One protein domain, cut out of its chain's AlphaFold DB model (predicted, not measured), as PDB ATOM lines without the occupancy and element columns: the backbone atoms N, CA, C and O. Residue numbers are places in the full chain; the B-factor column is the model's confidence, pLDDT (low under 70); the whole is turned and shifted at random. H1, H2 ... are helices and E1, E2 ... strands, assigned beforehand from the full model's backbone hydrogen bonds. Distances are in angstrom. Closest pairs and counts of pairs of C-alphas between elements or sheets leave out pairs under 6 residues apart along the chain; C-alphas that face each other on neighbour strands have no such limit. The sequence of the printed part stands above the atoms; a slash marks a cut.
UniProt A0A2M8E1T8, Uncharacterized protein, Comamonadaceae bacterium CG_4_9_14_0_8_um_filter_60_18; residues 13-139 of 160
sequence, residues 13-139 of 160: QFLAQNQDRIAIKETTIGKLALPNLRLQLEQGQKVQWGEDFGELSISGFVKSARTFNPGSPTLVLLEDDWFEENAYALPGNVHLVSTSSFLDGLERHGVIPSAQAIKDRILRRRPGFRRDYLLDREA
ATOM      1  N   GLN A  13      74.141 235.142 255.482       92.25
ATOM      2  CA  GLN A  13      73.316 234.286 254.637       92.25
ATOM      3  C   GLN A  13      73.800 232.833 254.665       92.25
ATOM      4  O   GLN A  13      72.985 231.925 254.828       92.25
ATOM      5  N   PHE A  14      75.110 232.605 254.556       92.00
ATOM      6  CA  PHE A  14      75.695 231.269 254.639       92.00
ATOM      7  C   PHE A  14      75.385 230.590 255.980       92.00
ATOM      8  O   PHE A  14      74.983 229.423 256.002       92.00
ATOM      9  N   LEU A  15      75.517 231.320 257.093       92.69
ATOM     10  CA  LEU A  15      75.195 230.819 258.431       92.69
ATOM     11  C   LEU A  15      73.713 230.452 258.552       92.69
ATOM     12  O   LEU A  15      73.392 229.370 259.038       92.69
ATOM     13  N   ALA A  16      72.813 231.308 258.061       92.31
ATOM     14  CA  ALA A  16      71.374 231.053 258.089       92.31
ATOM     15  C   ALA A  16      70.984 229.809 257.270       92.31
ATOM     16  O   ALA A  16      70.161 229.008 257.706       92.31
ATOM     17  N   GLN A  17      71.605 229.616 256.103       95.81
ATOM     18  CA  GLN A  17      71.349 228.467 255.228       95.81
ATOM     19  C   GLN A  17      71.860 227.133 255.788       95.81
ATOM     20  O   GLN A  17      71.409 226.086 255.339       95.81
ATOM     21  N   ASN A  18      72.789 227.163 256.747       95.06
ATOM     22  CA  ASN A  18      73.433 225.975 257.315       95.06
ATOM     23  C   ASN A  18      73.249 225.896 258.841       95.06
ATOM     24  O   ASN A  18      74.089 225.329 259.541       95.06
ATOM     25  N   GLN A  19      72.174 226.484 259.376       92.38
ATOM     26  CA  GLN A  19      71.925 226.591 260.821       92.38
ATOM     27  C   GLN A  19      71.816 225.236 261.545       92.38
ATOM     28  O   GLN A  19      72.052 225.146 262.746       92.38
ATOM     29  N   ASP A  20      71.465 224.174 260.823       93.38
ATOM     30  CA  ASP A  20      71.391 222.794 261.309       93.38
ATOM     31  C   ASP A  20      72.773 222.131 261.424       93.38
ATOM     32  O   ASP A  20      72.942 221.149 262.147       93.38
ATOM     33  N   ARG A  21      73.777 222.684 260.737       90.94
ATOM     34  CA  ARG A  21      75.152 222.170 260.674       90.94
ATOM     35  C   ARG A  21      76.159 223.061 261.397       90.94
ATOM     36  O   ARG A  21      77.256 222.601 261.705       90.94
ATOM     37  N   ILE A  22      75.809 224.322 261.654       90.44
ATOM     38  CA  ILE A  22      76.691 225.328 262.244       90.44
ATOM     39  C   ILE A  22      76.117 225.805 263.573       90.44
ATOM     40  O   ILE A  22      75.038 226.387 263.635       90.44
ATOM     41  N   ALA A  23      76.889 225.625 264.642       89.38
ATOM     42  CA  ALA A  23      76.575 226.189 265.945       89.38
ATOM     43  C   ALA A  23      77.421 227.442 266.197       89.38
ATOM     44  O   ALA A  23      78.647 227.368 266.255       89.38
ATOM     45  N   ILE A  24      76.765 228.581 266.424       88.56
ATOM     46  CA  ILE A  24      77.432 229.798 266.898       88.56
ATOM     47  C   ILE A  24      77.527 229.714 268.422       88.56
ATOM     48  O   ILE A  24      76.517 229.571 269.115       88.56
ATOM     49  N   LYS A  25      78.750 229.768 268.951       87.69
ATOM     50  CA  LYS A  25      79.015 229.735 270.391       87.69
ATOM     51  C   LYS A  25      79.608 231.058 270.839       87.69
ATOM     52  O   LYS A  25      80.538 231.577 270.233       87.69
ATOM     53  N   GLU A  26      79.053 231.589 271.916       87.94
ATOM     54  CA  GLU A  26      79.550 232.810 272.529       87.94
ATOM     55  C   GLU A  26      80.853 232.528 273.295       87.94
ATOM     56  O   GLU A  26      80.920 231.594 274.097       87.94
ATOM     57  N   THR A  27      81.888 233.338 273.056       89.06
ATOM     58  CA  THR A  27      83.195 233.233 273.725       89.06
ATOM     59  C   THR A  27      83.340 234.299 274.809       89.06
ATOM     60  O   THR A  27      82.685 235.339 274.764       89.06
ATOM     61  N   THR A  28      84.221 234.078 275.789       86.94
ATOM     62  CA  THR A  28      84.499 235.077 276.839       86.94
ATOM     63  C   THR A  28      85.007 236.394 276.252       86.94
ATOM     64  O   THR A  28      84.546 237.457 276.655       86.94
ATOM     65  N   ILE A  29      85.905 236.330 275.263       86.88
ATOM     66  CA  ILE A  29      86.396 237.518 274.550       86.88
ATOM     67  C   ILE A  29      85.239 238.226 273.836       86.88
ATOM     68  O   ILE A  29      85.083 239.434 273.984       86.88
ATOM     69  N   GLY A  30      84.367 237.477 273.150       86.50
ATOM     70  CA  GLY A  30      83.171 238.022 272.509       86.50
ATOM     71  C   GLY A  30      82.240 238.735 273.494       86.50
ATOM     72  O   GLY A  30      81.839 239.867 273.235       86.50
ATOM     73  N   LYS A  31      81.960 238.133 274.659       89.56
ATOM     74  CA  LYS A  31      81.139 238.749 275.723       89.56
ATOM     75  C   LYS A  31      81.676 240.103 276.170       89.56
ATOM     76  O   LYS A  31      80.896 241.021 276.401       89.56
ATOM     77  N   LEU A  32      82.995 240.209 276.318       88.31
ATOM     78  CA  LEU A  32      83.650 241.419 276.810       88.31
ATOM     79  C   LEU A  32      83.782 242.488 275.717       88.31
ATOM     80  O   LEU A  32      83.591 243.670 275.990       88.31
ATOM     81  N   ALA A  33      84.086 242.085 274.482       87.50
ATOM     82  CA  ALA A  33      84.366 243.009 273.388       87.50
ATOM     83  C   ALA A  33      83.097 243.546 272.707       87.50
ATOM     84  O   ALA A  33      83.006 244.742 272.427       87.50
ATOM     85  N   LEU A  34      82.102 242.689 272.445       87.50
ATOM     86  CA  LEU A  34      80.939 243.037 271.620       87.50
ATOM     87  C   LEU A  34      80.146 244.264 272.103       87.50
ATOM     88  O   LEU A  34      79.757 245.052 271.240       87.50
ATOM     89  N   PRO A  35      79.901 244.483 273.412       89.50
ATOM     90  CA  PRO A  35      79.178 245.671 273.869       89.50
ATOM     91  C   PRO A  35      79.865 246.978 273.461       89.50
ATOM     92  O   PRO A  35      79.213 247.888 272.956       89.50
ATOM     93  N   ASN A  36      81.191 247.048 273.610       88.12
ATOM     94  CA  ASN A  36      81.962 248.230 273.236       88.12
ATOM     95  C   ASN A  36      81.995 248.426 271.712       88.12
ATOM     96  O   ASN A  36      81.803 249.535 271.226       88.12
ATOM     97  N   LEU A  37      82.173 247.345 270.943       87.19
ATOM     98  CA  LEU A  37      82.183 247.417 269.475       87.19
ATOM     99  C   LEU A  37      80.824 247.874 268.916       87.19
ATOM    100  O   LEU A  37      80.779 248.644 267.958       87.19
ATOM    101  N   ARG A  38      79.713 247.442 269.532       87.62
ATOM    102  CA  ARG A  38      78.361 247.913 269.189       87.62
ATOM    103  C   ARG A  38      78.193 249.399 269.475       87.62
ATOM    104  O   ARG A  38      77.735 250.122 268.598       87.62
ATOM    105  N   LEU A  39      78.636 249.859 270.644       89.12
ATOM    106  CA  LEU A  39      78.575 251.274 271.005       89.12
ATOM    107  C   LEU A  39      79.365 252.147 270.015       89.12
ATOM    108  O   LEU A  39      78.874 253.186 269.585       89.12
ATOM    109  N   GLN A  40      80.558 251.707 269.602       87.00
ATOM    110  CA  GLN A  40      81.351 252.401 268.580       87.00
ATOM    111  C   GLN A  40      80.586 252.517 267.253       87.00
ATOM    112  O   GLN A  40      80.534 253.600 266.672       87.00
ATOM    113  N   LEU A  41      79.954 251.431 266.790       85.62
ATOM    114  CA  LEU A  41      79.140 251.439 265.567       85.62
ATOM    115  C   LEU A  41      77.944 252.392 265.667       85.62
ATOM    116  O   LEU A  41      77.710 253.170 264.745       85.62
ATOM    117  N   GLU A  42      77.210 252.352 266.780       88.69
ATOM    118  CA  GLU A  42      76.054 253.222 267.036       88.69
ATOM    119  C   GLU A  42      76.446 254.704 267.063       88.69
ATOM    120  O   GLU A  42      75.705 255.559 266.582       88.69
ATOM    121  N   GLN A  43      77.647 255.010 267.555       90.38
ATOM    122  CA  GLN A  43      78.222 256.356 267.558       90.38
ATOM    123  C   GLN A  43      78.828 256.768 266.205       90.38
ATOM    124  O   GLN A  43      79.414 257.845 266.094       90.38
ATOM    125  N   GLY A  44      78.732 255.922 265.173       87.12
ATOM    126  CA  GLY A  44      79.335 256.164 263.860       87.12
ATOM    127  C   GLY A  44      80.868 256.140 263.869       87.12
ATOM    128  O   GLY A  44      81.500 256.611 262.921       87.12
ATOM    129  N   GLN A  45      81.480 255.611 264.930       86.94
ATOM    130  CA  GLN A  45      82.925 255.483 265.053       86.94
ATOM    131  C   GLN A  45      83.440 254.303 264.227       86.94
ATOM    132  O   GLN A  45      82.747 253.320 263.953       86.94
ATOM    133  N   LYS A  46      84.711 254.387 263.831       81.19
ATOM    134  CA  LYS A  46      85.403 253.250 263.231       81.19
ATOM    135  C   LYS A  46      85.654 252.208 264.319       81.19
ATOM    136  O   LYS A  46      86.337 252.508 265.292       81.19
ATOM    137  N   VAL A  47      85.141 250.996 264.112       82.12
ATOM    138  CA  VAL A  47      85.349 249.868 265.027       82.12
ATOM    139  C   VAL A  47      86.837 249.577 265.171       82.12
ATOM    140  O   VAL A  47      87.528 249.353 264.173       82.12
ATOM    141  N   GLN A  48      87.311 249.580 266.412       81.06
ATOM    142  CA  GLN A  48      88.674 249.205 266.762       81.06
ATOM    143  C   GLN A  48      88.657 247.809 267.376       81.06
ATOM    144  O   GLN A  48      88.265 247.623 268.526       81.06
ATOM    145  N   TRP A  49      89.064 246.828 266.578       78.62
ATOM    146  CA  TRP A  49      89.323 245.482 267.068       78.62
ATOM    147  C   TRP A  49      90.670 245.463 267.783       78.62
ATOM    148  O   TRP A  49      91.613 246.109 267.324       78.62
ATOM    149  N   GLY A  50      90.754 244.743 268.900       77.31
ATOM    150  CA  GLY A  50      92.057 244.415 269.460       77.31
ATOM    151  C   GLY A  50      92.763 243.380 268.589       77.31
ATOM    152  O   GLY A  50      92.117 242.644 267.836       77.31
ATOM    153  N   GLU A  51      94.087 243.348 268.696       79.31
ATOM    154  CA  GLU A  51      94.918 242.337 268.044       79.31
ATOM    155  C   GLU A  51      94.507 240.934 268.520       79.31
ATOM    156  O   GLU A  51      94.143 240.735 269.683       79.31
ATOM    157  N   ASP A  52      94.503 239.982 267.589       82.38
ATOM    158  CA  ASP A  52      94.303 238.549 267.821       82.38
ATOM    159  C   ASP A  52      92.997 238.142 268.540       82.38
ATOM    160  O   ASP A  52      92.892 237.080 269.163       82.38
ATOM    161  N   PHE A  53      91.951 238.980 268.499       85.62
ATOM    162  CA  PHE A  53      90.677 238.683 269.172       85.62
ATOM    163  C   PHE A  53      90.025 237.380 268.684       85.62
ATOM    164  O   PHE A  53      89.328 236.718 269.464       85.62
ATOM    165  N   GLY A  54      90.230 237.010 267.418       83.69
ATOM    166  CA  GLY A  54      89.731 235.758 266.851       83.69
ATOM    167  C   GLY A  54      90.452 234.551 267.441       83.69
ATOM    168  O   GLY A  54      89.826 233.622 267.962       83.69
ATOM    169  N   GLU A  55      91.772 234.615 267.458       86.88
ATOM    170  CA  GLU A  55      92.689 233.571 267.892       86.88
ATOM    171  C   GLU A  55      92.535 233.328 269.399       86.88
ATOM    172  O   GLU A  55      92.383 232.187 269.854       86.88
ATOM    173  N   LEU A  56      92.435 234.408 270.181       86.75
ATOM    174  CA  LEU A  56      92.132 234.367 271.612       86.75
ATOM    175  C   LEU A  56      90.738 233.798 271.894       86.75
ATOM    176  O   LEU A  56      90.565 233.036 272.851       86.75
ATOM    177  N   SER A  57      89.741 234.126 271.064       88.50
ATOM    178  CA  SER A  57      88.388 233.569 271.184       88.50
ATOM    179  C   SER A  57      88.385 232.057 270.980       88.50
ATOM    180  O   SER A  57      87.790 231.337 271.784       88.50
ATOM    181  N   ILE A  58      89.077 231.570 269.949       87.19
ATOM    182  CA  ILE A  58      89.214 230.141 269.653       87.19
ATOM    183  C   ILE A  58      89.992 229.444 270.776       87.19
ATOM    184  O   ILE A  58      89.500 228.463 271.330       87.19
ATOM    185  N   SER A  59      91.160 229.964 271.176       84.44
ATOM    186  CA  SER A  59      91.975 229.376 272.250       84.44
ATOM    187  C   SER A  59      91.199 229.283 273.566       84.44
ATOM    188  O   SER A  59      91.168 228.227 274.205       84.44
ATOM    189  N   GLY A  60      90.518 230.363 273.960       84.31
ATOM    190  CA  GLY A  60      89.686 230.396 275.160       84.31
ATOM    191  C   GLY A  60      88.522 229.409 275.093       84.31
ATOM    192  O   GLY A  60      88.294 228.663 276.048       84.31
ATOM    193  N   PHE A  61      87.825 229.349 273.953       85.44
ATOM    194  CA  PHE A  61      86.728 228.408 273.746       85.44
ATOM    195  C   PHE A  61      87.205 226.957 273.858       85.44
ATOM    196  O   PHE A  61      86.667 226.201 274.666       85.44
ATOM    197  N   VAL A  62      88.260 226.592 273.126       80.88
ATOM    198  CA  VAL A  62      88.836 225.241 273.125       80.88
ATOM    199  C   VAL A  62      89.284 224.822 274.524       80.88
ATOM    200  O   VAL A  62      89.021 223.696 274.934       80.88
ATOM    201  N   LYS A  63      89.899 225.723 275.302       78.12
ATOM    202  CA  LYS A  63      90.255 225.454 276.706       78.12
ATOM    203  C   LYS A  63      89.024 225.221 277.580       78.12
ATOM    204  O   LYS A  63      89.024 224.282 278.369       78.12
ATOM    205  N   SER A  64      87.992 226.053 277.436       76.19
ATOM    206  CA  SER A  64      86.768 225.978 278.248       76.19
ATOM    207  C   SER A  64      85.887 224.769 277.929       76.19
ATOM    208  O   SER A  64      85.207 224.254 278.810       76.19
ATOM    209  N   ALA A  65      85.926 224.282 276.685       70.69
ATOM    210  CA  ALA A  65      85.188 223.100 276.257       70.69
ATOM    211  C   ALA A  65      85.747 221.796 276.858       70.69
ATOM    212  O   ALA A  65      85.119 220.742 276.751       70.69
ATOM    213  N   ARG A  66      86.918 221.840 277.508       66.81
ATOM    214  CA  ARG A  66      87.508 220.679 278.176       66.81
ATOM    215  C   ARG A  66      86.858 220.462 279.530       66.81
ATOM    216  O   ARG A  66      87.091 221.211 280.472       66.81
ATOM    217  N   THR A  67      86.111 219.376 279.646       57.94
ATOM    218  CA  THR A  67      85.607 218.890 280.936       57.94
ATOM    219  C   THR A  67      86.578 217.913 281.618       57.94
ATOM    220  O   THR A  67      86.523 217.761 282.832       57.94
ATOM    221  N   PHE A  68      87.495 217.283 280.871       55.44
ATOM    222  CA  PHE A  68      88.547 216.383 281.372       55.44
ATOM    223  C   PHE A  68      89.729 216.312 280.386       55.44
ATOM    224  O   PHE A  68      89.612 216.753 279.245       55.44
ATOM    225  N   ASN A  69      90.874 215.766 280.815       55.09
ATOM    226  CA  ASN A  69      92.025 215.474 279.951       55.09
ATOM    227  C   ASN A  69      91.863 214.069 279.324       55.09
ATOM    228  O   ASN A  69      91.612 213.132 280.080       55.09
ATOM    229  N   PRO A  70      91.998 213.877 277.996       56.94
ATOM    230  CA  PRO A  70      92.258 214.890 276.968       56.94
ATOM    231  C   PRO A  70      91.051 215.763 276.604       56.94
ATOM    232  O   PRO A  70      91.250 216.921 276.244       56.94
ATOM    233  N   GLY A  71      89.822 215.274 276.776       65.44
ATOM    234  CA  GLY A  71      88.599 215.943 276.318       65.44
ATOM    235  C   GLY A  71      88.247 215.533 274.885       65.44
ATOM    236  O   GLY A  71      88.845 214.606 274.337       65.44
ATOM    237  N   SER A  72      87.262 216.188 274.265       71.31
ATOM    238  CA  SER A  72      86.843 215.868 272.891       71.31
ATOM    239  C   SER A  72      87.928 216.240 271.868       71.31
ATOM    240  O   SER A  72      88.425 217.370 271.908       71.31
ATOM    241  N   PRO A  73      88.301 215.341 270.934       78.31
ATOM    242  CA  PRO A  73      89.192 215.684 269.828       78.31
ATOM    243  C   PRO A  73      88.649 216.890 269.063       78.31
ATOM    244  O   PRO A  73      87.476 216.910 268.692       78.31
ATOM    245  N   THR A  74      89.490 217.898 268.863       81.94
ATOM    246  CA  THR A  74      89.073 219.172 268.268       81.94
ATOM    247  C   THR A  74      89.953 219.486 267.073       81.94
ATOM    248  O   THR A  74      91.170 219.415 267.174       81.94
ATOM    249  N   LEU A  75      89.346 219.849 265.947       86.88
ATOM    250  CA  LEU A  75      90.053 220.365 264.781       86.88
ATOM    251  C   LEU A  75      89.928 221.890 264.770       86.88
ATOM    252  O   LEU A  75      88.815 222.408 264.832       86.88
ATOM    253  N   VAL A  76      91.049 222.597 264.666       88.62
ATOM    254  CA  VAL A  76      91.081 224.047 264.453       88.62
ATOM    255  C   VAL A  76      91.539 224.310 263.025       88.62
ATOM    256  O   VAL A  76      92.649 223.935 262.644       88.62
ATOM    257  N   LEU A  77      90.662 224.952 262.253       90.69
ATOM    258  CA  LEU A  77      90.966 225.473 260.925       90.69
ATOM    259  C   LEU A  77      91.456 226.917 261.065       90.69
ATOM    260  O   LEU A  77      90.768 227.731 261.677       90.69
ATOM    261  N   LEU A  78      92.624 227.222 260.510       88.38
ATOM    262  CA  LEU A  78      93.302 228.511 260.689       88.38
ATOM    263  C   LEU A  78      93.782 229.109 259.364       88.38
ATOM    264  O   LEU A  78      93.995 228.396 258.377       88.38
ATOM    265  N   GLU A  79      93.907 230.433 259.330       80.94
ATOM    266  CA  GLU A  79      94.340 231.190 258.146       80.94
ATOM    267  C   GLU A  79      95.807 231.660 258.247       80.94
ATOM    268  O   GLU A  79      96.446 231.854 257.209       80.94
ATOM    269  N   ASP A  80      96.359 231.776 259.459       77.00
ATOM    270  CA  ASP A  80      97.699 232.304 259.749       77.00
ATOM    271  C   ASP A  80      98.542 231.371 260.641       77.00
ATOM    272  O   ASP A  80      98.144 230.251 260.941       77.00
ATOM    273  N   ASP A  81      99.742 231.809 261.020       75.88
ATOM    274  CA  ASP A  81     100.681 231.083 261.882       75.88
ATOM    275  C   ASP A  81     100.553 231.421 263.369       75.88
ATOM    276  O   ASP A  81     101.318 230.876 264.168       75.88
ATOM    277  N   TRP A  82      99.571 232.225 263.790       81.75
ATOM    278  CA  TRP A  82      99.455 232.632 265.192       81.75
ATOM    279  C   TRP A  82      99.386 231.417 266.119       81.75
ATOM    280  O   TRP A  82     100.070 231.345 267.141       81.75
ATOM    281  N   PHE A  83      98.600 230.406 265.735       75.75
ATOM    282  CA  PHE A  83      98.482 229.153 266.484       75.75
ATOM    283  C   PHE A  83      99.709 228.260 266.387       75.75
ATOM    284  O   PHE A  83      99.882 227.401 267.244       75.75
ATOM    285  N   GLU A  84     100.536 228.410 265.358       73.62
ATOM    286  CA  GLU A  84     101.808 227.704 265.266       73.62
ATOM    287  C   GLU A  84     102.830 228.315 266.230       73.62
ATOM    288  O   GLU A  84     103.448 227.570 266.993       73.62
ATOM    289  N   GLU A  85     102.936 229.643 266.267       76.06
ATOM    290  CA  GLU A  85     103.791 230.378 267.208       76.06
ATOM    291  C   GLU A  85     103.312 230.223 268.660       76.06
ATOM    292  O   GLU A  85     104.112 230.138 269.593       76.06
ATOM    293  N   ASN A  86     101.996 230.094 268.851       74.44
ATOM    294  CA  ASN A  86     101.347 229.943 270.150       74.44
ATOM    295  C   ASN A  86     100.774 228.539 270.369       74.44
ATOM    296  O   ASN A  86      99.821 228.360 271.127       74.44
ATOM    297  N   ALA A  87     101.359 227.508 269.754       65.31
ATOM    298  CA  ALA A  87     100.842 226.139 269.841       65.31
ATOM    299  C   ALA A  87     100.836 225.581 271.281       65.31
ATOM    300  O   ALA A  87     100.032 224.707 271.599       65.31
ATOM    301  N   TYR A  88     101.675 226.122 272.175       63.34
ATOM    302  CA  TYR A  88     101.649 225.839 273.619       63.34
ATOM    303  C   TYR A  88     100.353 226.306 274.303       63.34
ATOM    304  O   TYR A  88      99.994 225.823 275.377       63.34
ATOM    305  N   ALA A  89      99.642 227.258 273.698       66.75
ATOM    306  CA  ALA A  89      98.385 227.781 274.196       66.75
ATOM    307  C   ALA A  89      97.210 226.845 273.895       66.75
ATOM    308  O   ALA A  89      96.087 227.191 274.259       66.75
ATOM    309  N   LEU A  90      97.420 225.689 273.260       73.81
ATOM    310  CA  LEU A  90      96.367 224.733 272.948       73.81
ATOM    311  C   LEU A  90      96.623 223.346 273.568       73.81
ATOM    312  O   LEU A  90      97.764 222.909 273.690       73.81
ATOM    313  N   PRO A  91      95.559 222.640 273.980       71.19
ATOM    314  CA  PRO A  91      95.636 221.252 274.433       71.19
ATOM    315  C   PRO A  91      96.149 220.294 273.352       71.19
ATOM    316  O   PRO A  91      95.784 220.433 272.191       71.19
ATOM    317  N   GLY A  92      96.867 219.236 273.738       69.88
ATOM    318  CA  GLY A  92      97.399 218.250 272.783       69.88
ATOM    319  C   GLY A  92      96.348 217.442 272.007       69.88
ATOM    320  O   GLY A  92      96.657 216.875 270.973       69.88
ATOM    321  N   ASN A  93      95.087 217.395 272.446       74.75
ATOM    322  CA  ASN A  93      93.990 216.774 271.684       74.75
ATOM    323  C   ASN A  93      93.368 217.701 270.627       74.75
ATOM    324  O   ASN A  93      92.294 217.401 270.093       74.75
ATOM    325  N   VAL A  94      94.013 218.836 270.369       81.75
ATOM    326  CA  VAL A  94      93.683 219.733 269.272       81.75
ATOM    327  C   VAL A  94      94.555 219.389 268.080       81.75
ATOM    328  O   VAL A  94      95.769 219.267 268.201       81.75
ATOM    329  N   HIS A  95      93.934 219.283 266.917       86.12
ATOM    330  CA  HIS A  95      94.614 219.186 265.642       86.12
ATOM    331  C   HIS A  95      94.534 220.525 264.919       86.12
ATOM    332  O   HIS A  95      93.453 221.100 264.792       86.12
ATOM    333  N   LEU A  96      95.677 221.030 264.475       87.12
ATOM    334  CA  LEU A  96      95.811 222.295 263.771       87.12
ATOM    335  C   LEU A  96      95.930 222.030 262.277       87.12
ATOM    336  O   LEU A  96      96.838 221.319 261.841       87.12
ATOM    337  N   VAL A  97      95.035 222.624 261.491       91.12
ATOM    338  CA  VAL A  97      95.050 222.509 260.032       91.12
ATOM    339  C   VAL A  97      94.879 223.886 259.416       91.12
ATOM    340  O   VAL A  97      93.895 224.576 259.662       91.12
ATOM    341  N   SER A  98      95.830 224.289 258.580       91.69
ATOM    342  CA  SER A  98      95.677 225.503 257.775       91.69
ATOM    343  C   SER A  98      94.559 225.332 256.742       91.69
ATOM    344  O   SER A  98      94.349 224.241 256.204       91.69
ATOM    345  N   THR A  99      93.881 226.422 256.393       93.06
ATOM    346  CA  THR A  99      92.853 226.431 255.341       93.06
ATOM    347  C   THR A  99      93.390 225.861 254.027       93.06
ATOM    348  O   THR A  99      92.702 225.098 253.349       93.06
ATOM    349  N   SER A 100      94.647 226.154 253.695       93.12
ATOM    350  CA  SER A 100      95.302 225.627 252.500       93.12
ATOM    351  C   SER A 100      95.476 224.104 252.543       93.12
ATOM    352  O   SER A 100      95.081 223.441 251.582       93.12
ATOM    353  N   SER A 101      95.971 223.538 253.651       93.81
ATOM    354  CA  SER A 101      96.077 222.077 253.838       93.81
ATOM    355  C   SER A 101      94.718 221.380 253.813       93.81
ATOM    356  O   SER A 101      94.591 220.290 253.253       93.81
ATOM    357  N   PHE A 102      93.693 222.002 254.404       94.81
ATOM    358  CA  PHE A 102      92.340 221.453 254.414       94.81
ATOM    359  C   PHE A 102      91.787 221.309 252.994       94.81
ATOM    360  O   PHE A 102      91.296 220.239 252.634       94.81
ATOM    361  N   LEU A 103      91.935 222.343 252.160       95.25
ATOM    362  CA  LEU A 103      91.530 222.295 250.754       95.25
ATOM    363  C   LEU A 103      92.284 221.201 249.985       95.25
ATOM    364  O   LEU A 103      91.653 220.423 249.273       95.25
ATOM    365  N   ASP A 104      93.598 221.072 250.186       94.44
ATOM    366  CA  ASP A 104      94.387 220.002 249.553       94.44
ATOM    367  C   ASP A 104      93.940 218.608 250.010       94.44
ATOM    368  O   ASP A 104      94.024 217.634 249.262       94.44
ATOM    369  N   GLY A 105      93.479 218.477 251.255       93.38
ATOM    370  CA  GLY A 105      92.846 217.261 251.762       93.38
ATOM    371  C   GLY A 105      91.546 216.943 251.030       93.38
ATOM    372  O   GLY A 105      91.370 215.824 250.551       93.38
ATOM    373  N   LEU A 106      90.655 217.928 250.891       95.44
ATOM    374  CA  LEU A 106      89.379 217.753 250.194       95.44
ATOM    375  C   LEU A 106      89.565 217.343 248.726       95.44
ATOM    376  O   LEU A 106      88.828 216.481 248.247       95.44
ATOM    377  N   GLU A 107      90.547 217.913 248.022       95.31
ATOM    378  CA  GLU A 107      90.872 217.520 246.643       95.31
ATOM    379  C   GLU A 107      91.382 216.078 246.575       95.31
ATOM    380  O   GLU A 107      90.862 215.276 245.800       95.31
ATOM    381  N   ARG A 108      92.333 215.704 247.441       94.44
ATOM    382  CA  ARG A 108      92.862 214.329 247.507       94.44
ATOM    383  C   ARG A 108      91.785 213.283 247.786       94.44
ATOM    384  O   ARG A 108      91.900 212.153 247.321       94.44
ATOM    385  N   HIS A 109      90.746 213.650 248.530       94.50
ATOM    386  CA  HIS A 109      89.607 212.783 248.824       94.50
ATOM    387  C   HIS A 109      88.469 212.876 247.794       94.50
ATOM    388  O   HIS A 109      87.428 212.251 247.986       94.50
ATOM    389  N   GLY A 110      88.643 213.634 246.707       94.50
ATOM    390  CA  GLY A 110      87.648 213.772 245.643       94.50
ATOM    391  C   GLY A 110      86.395 214.555 246.048       94.50
ATOM    392  O   GLY A 110      85.378 214.466 245.366       94.50
ATOM    393  N   VAL A 111      86.442 215.315 247.149       96.81
ATOM    394  CA  VAL A 111      85.319 216.146 247.623       96.81
ATOM    395  C   VAL A 111      85.191 217.419 246.787       96.81
ATOM    396  O   VAL A 111      84.087 217.902 246.543       96.81
ATOM    397  N   ILE A 112      86.323 217.962 246.340       96.81
ATOM    398  CA  ILE A 112      86.387 219.108 245.431       96.81
ATOM    399  C   ILE A 112      87.257 218.764 244.218       96.81
ATOM    400  O   ILE A 112      88.177 217.960 244.340       96.81
ATOM    401  N   PRO A 113      87.009 219.391 243.057       96.12
ATOM    402  CA  PRO A 113      87.769 219.104 241.843       96.12
ATOM    403  C   PRO A 113      89.165 219.740 241.818       96.12
ATOM    404  O   PRO A 113      90.023 219.255 241.094       96.12
ATOM    405  N   SER A 114      89.381 220.853 242.534       97.25
ATOM    406  CA  SER A 114      90.686 221.522 242.598       97.25
ATOM    407  C   SER A 114      90.788 222.448 243.810       97.25
ATOM    408  O   SER A 114      90.050 223.436 243.910       97.25
ATOM    409  N   ALA A 115      91.735 222.171 244.709       96.31
ATOM    410  CA  ALA A 115      92.083 223.054 245.816       96.31
ATOM    411  C   ALA A 115      92.717 224.344 245.295       96.31
ATOM    412  O   ALA A 115      92.349 225.435 245.733       96.31
ATOM    413  N   GLN A 116      93.608 224.232 244.304       95.56
ATOM    414  CA  GLN A 116      94.297 225.369 243.692       95.56
ATOM    415  C   GLN A 116      93.315 226.417 243.150       95.56
ATOM    416  O   GLN A 116      93.442 227.602 243.458       95.56
ATOM    417  N   ALA A 117      92.280 225.989 242.423       96.50
ATOM    418  CA  ALA A 117      91.275 226.902 241.881       96.50
ATOM    419  C   ALA A 117      90.512 227.666 242.980       96.50
ATOM    420  O   ALA A 117      90.172 228.839 242.805       96.50
ATOM    421  N   ILE A 118      90.243 227.025 244.122       95.50
ATOM    422  CA  ILE A 118      89.591 227.670 245.270       95.50
ATOM    423  C   ILE A 118      90.556 228.640 245.955       95.50
ATOM    424  O   ILE A 118      90.183 229.788 246.197       95.50
ATOM    425  N   LYS A 119      91.800 228.223 246.202       94.81
ATOM    426  CA  LYS A 119      92.845 229.068 246.793       94.81
ATOM    427  C   LYS A 119      93.068 230.348 245.980       94.81
ATOM    428  O   LYS A 119      93.095 231.437 246.548       94.81
ATOM    429  N   ASP A 120      93.135 230.245 244.653       94.31
ATOM    430  CA  ASP A 120      93.302 231.409 243.775       94.31
ATOM    431  C   ASP A 120      92.078 232.340 243.799       94.31
ATOM    432  O   ASP A 120      92.218 233.561 243.704       94.31
ATOM    433  N   ARG A 121      90.865 231.796 243.966       93.19
ATOM    434  CA  ARG A 121      89.652 232.609 244.161       93.19
ATOM    435  C   ARG A 121      89.667 233.348 245.497       93.19
ATOM    436  O   ARG A 121      89.269 234.513 245.523       93.19
ATOM    437  N   ILE A 122      90.121 232.702 246.572       91.12
ATOM    438  CA  ILE A 122      90.271 233.335 247.887       91.12
ATOM    439  C   ILE A 122      91.282 234.474 247.787       91.12
ATOM    440  O   ILE A 122      90.953 235.596 248.156       91.12
ATOM    441  N   LEU A 123      92.458 234.229 247.200       91.00
ATOM    442  CA  LEU A 123      93.531 235.222 247.092       91.00
ATOM    443  C   LEU A 123      93.099 236.497 246.349       91.00
ATOM    444  O   LEU A 123      93.470 237.601 246.740       91.00
ATOM    445  N   ARG A 124      92.253 236.368 245.315       90.44
ATOM    446  CA  ARG A 124      91.687 237.525 244.592       90.44
ATOM    447  C   ARG A 124      90.810 238.420 245.469       90.44
ATOM    448  O   ARG A 124      90.716 239.610 245.193       90.44
ATOM    449  N   ARG A 125      90.142 237.857 246.481       86.12
ATOM    450  CA  ARG A 125      89.294 238.601 247.430       86.12
ATOM    451  C   ARG A 125      90.050 238.998 248.700       86.12
ATOM    452  O   ARG A 125      89.758 240.034 249.283       86.12
ATOM    453  N   ARG A 126      91.025 238.189 249.119       85.19
ATOM    454  CA  ARG A 126      91.849 238.371 250.317       85.19
ATOM    455  C   ARG A 126      93.332 238.223 249.960       85.19
ATOM    456  O   ARG A 126      93.871 237.124 250.076       85.19
ATOM    457  N   PRO A 127      94.017 239.317 249.578       85.25
ATOM    458  CA  PRO A 127      95.434 239.271 249.210       85.25
ATOM    459  C   PRO A 127      96.369 238.749 250.312       85.25
ATOM    460  O   PRO A 127      97.443 238.250 250.004       85.25
ATOM    461  N   GLY A 128      95.963 238.846 251.586       84.50
ATOM    462  CA  GLY A 128      96.714 238.315 252.731       84.50
ATOM    463  C   GLY A 128      96.575 236.804 252.957       84.50
ATOM    464  O   GLY A 128      97.218 236.268 253.852       84.50
ATOM    465  N   PHE A 129      95.748 236.105 252.175       87.56
ATOM    466  CA  PHE A 129      95.573 234.660 252.307       87.56
ATOM    467  C   PHE A 129      96.870 233.903 251.990       87.56
ATOM    468  O   PHE A 129      97.435 234.018 250.898       87.56
ATOM    469  N   ARG A 130      97.318 233.060 252.923       88.00
ATOM    470  CA  ARG A 130      98.556 232.286 252.783       88.00
ATOM    471  C   ARG A 130      98.316 230.975 252.036       88.00
ATOM    472  O   ARG A 130      98.196 229.902 252.625       88.00
ATOM    473  N   ARG A 131      98.291 231.056 250.705       87.50
ATOM    474  CA  ARG A 131      98.091 229.895 249.816       87.50
ATOM    475  C   ARG A 131      99.069 228.742 250.067       87.50
ATOM    476  O   ARG A 131      98.671 227.581 250.011       87.50
ATOM    477  N   ASP A 132     100.325 229.084 250.332       86.81
ATOM    478  CA  ASP A 132     101.428 228.123 250.412       86.81
ATOM    479  C   ASP A 132     101.781 227.770 251.872       86.81
ATOM    480  O   ASP A 132     102.743 227.050 252.134       86.81
ATOM    481  N   TYR A 133     101.002 228.270 252.840       87.62
ATOM    482  CA  TYR A 133     101.135 227.881 254.239       87.62
ATOM    483  C   TYR A 133     100.460 226.531 254.463       87.62
ATOM    484  O   TYR A 133      99.241 226.425 254.356       87.62
ATOM    485  N   LEU A 134     101.260 225.504 254.744       87.44
ATOM    486  CA  LEU A 134     100.803 224.125 254.880       87.44
ATOM    487  C   LEU A 134     101.053 223.628 256.302       87.44
ATOM    488  O   LEU A 134     102.133 223.138 256.628       87.44
ATOM    489  N   LEU A 135     100.022 223.735 257.137       86.31
ATOM    490  CA  LEU A 135      99.997 223.173 258.485       86.31
ATOM    491  C   LEU A 135      98.963 222.050 258.571       86.31
ATOM    492  O   LEU A 135      97.824 222.234 258.142       86.31
ATOM    493  N   ASP A 136      99.372 220.904 259.108       86.69
ATOM    494  CA  ASP A 136      98.516 219.765 259.455       86.69
ATOM    495  C   ASP A 136      99.241 218.943 260.537       86.69
ATOM    496  O   ASP A 136     100.102 218.112 260.236       86.69
ATOM    497  N   ARG A 137      99.004 219.271 261.813       82.56
ATOM    498  CA  ARG A 137      99.677 218.625 262.956       82.56
ATOM    499  C   ARG A 137      98.899 218.770 264.262       82.56
ATOM    500  O   ARG A 137      98.154 219.729 264.440       82.56
ATOM    501  N   GLU A 138      99.155 217.876 265.210       78.25
ATOM    502  CA  GLU A 138      98.673 218.026 266.588       78.25
ATOM    503  C   GLU A 138      99.256 219.295 267.232       78.25
ATOM    504  O   GLU A 138     100.427 219.634 267.022       78.25
ATOM    505  N   ALA A 139      98.462 219.978 268.056       75.56
ATOM    506  CA  ALA A 139      98.973 220.962 269.001       75.56
ATOM    507  C   ALA A 139      99.937 220.275 269.986       75.56
ATOM    508  O   ALA A 139      99.829 219.073 270.244       75.56
TER     509      ALA A 139
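Overview. This is residues 13 to 139 of the 160 residues of an uncharacterized protein of Comamonadaceae bacterium CG_4_9_14_0_8_um_filter_60_18 (UniProt A0A2M8E1T8). A small three-stranded sheet stands between two helical hairpins: H5 and H6 at one end of its strands, H2 and H3 beyond its edge strand E1, with H2 reaching outward. H1 is apart from the other named elements, and residues 16 to 21 stick out. The 127 printed residues, class mostly helix, have six named helices and three named strands in the order H1 H2 H3 E1 H4 E2 H5 H6 E3; the mixed sheet runs E1 E2 E3. The whole is only just loose, close to compact, with a radius of gyration of the C-alphas of 16.8 A and spans of 47 by 41 by 33 A.

Arrangement. Begin at E1, residues 74 to 78, parallel to E2, residues 94 to 98; N 76 and O 95, 2.8 A, are within hydrogen-bond range. E3, residues 136 to 138, is antiparallel to E2, with N 96 and O 137 at 2.8 A. E1, H4, residues 82 to 85, and E2 form a strand-helix-strand unit, parallel neighbours with a helix between, its crossover right-handed. H4 only grazes the sheet with residues 83 to 84. H5, residues 99 to 108, stands up from the sheet at 54 degrees. It touches H6, residues 115 to 125, in a hairpin; the closest C-alphas are Leu 103 and Ala 115, 5.0 A. H3, residues 53 to 64, only grazes the sheet with residues 55 to 63. H2, residues 28 to 42, touches H3 with residues 28 to 30 alone, a hairpin at a shallow tilt of 32 degrees; the closest C-alphas are Ile 29 and Ser 57, 5.6 A. Every O i to N i+4 pair is within range in H3, H5 and H1, residues 13 to 17; H2 has 9 of 11, H6 6 of 7, and H4 is too short.

Along the chain. Find C-alpha 13 at (73.316, 234.286, 254.637), where H1 begins. H2 runs 22.3 A from C-alpha 28 at (84.499, 235.077, 276.839); H3 measures 16.1 A and H6 15.9 A. E3 ends at C-alpha 138, (98.673, 218.026, 266.588).

Size, cuts and confidence. The C-alphas farthest apart, Gln 43 and Arg 108, lie 48.8 A apart. The printed part has no cut and no long link; pLDDT is under 70 at residues 66 to 71, 87 to 89 and 92.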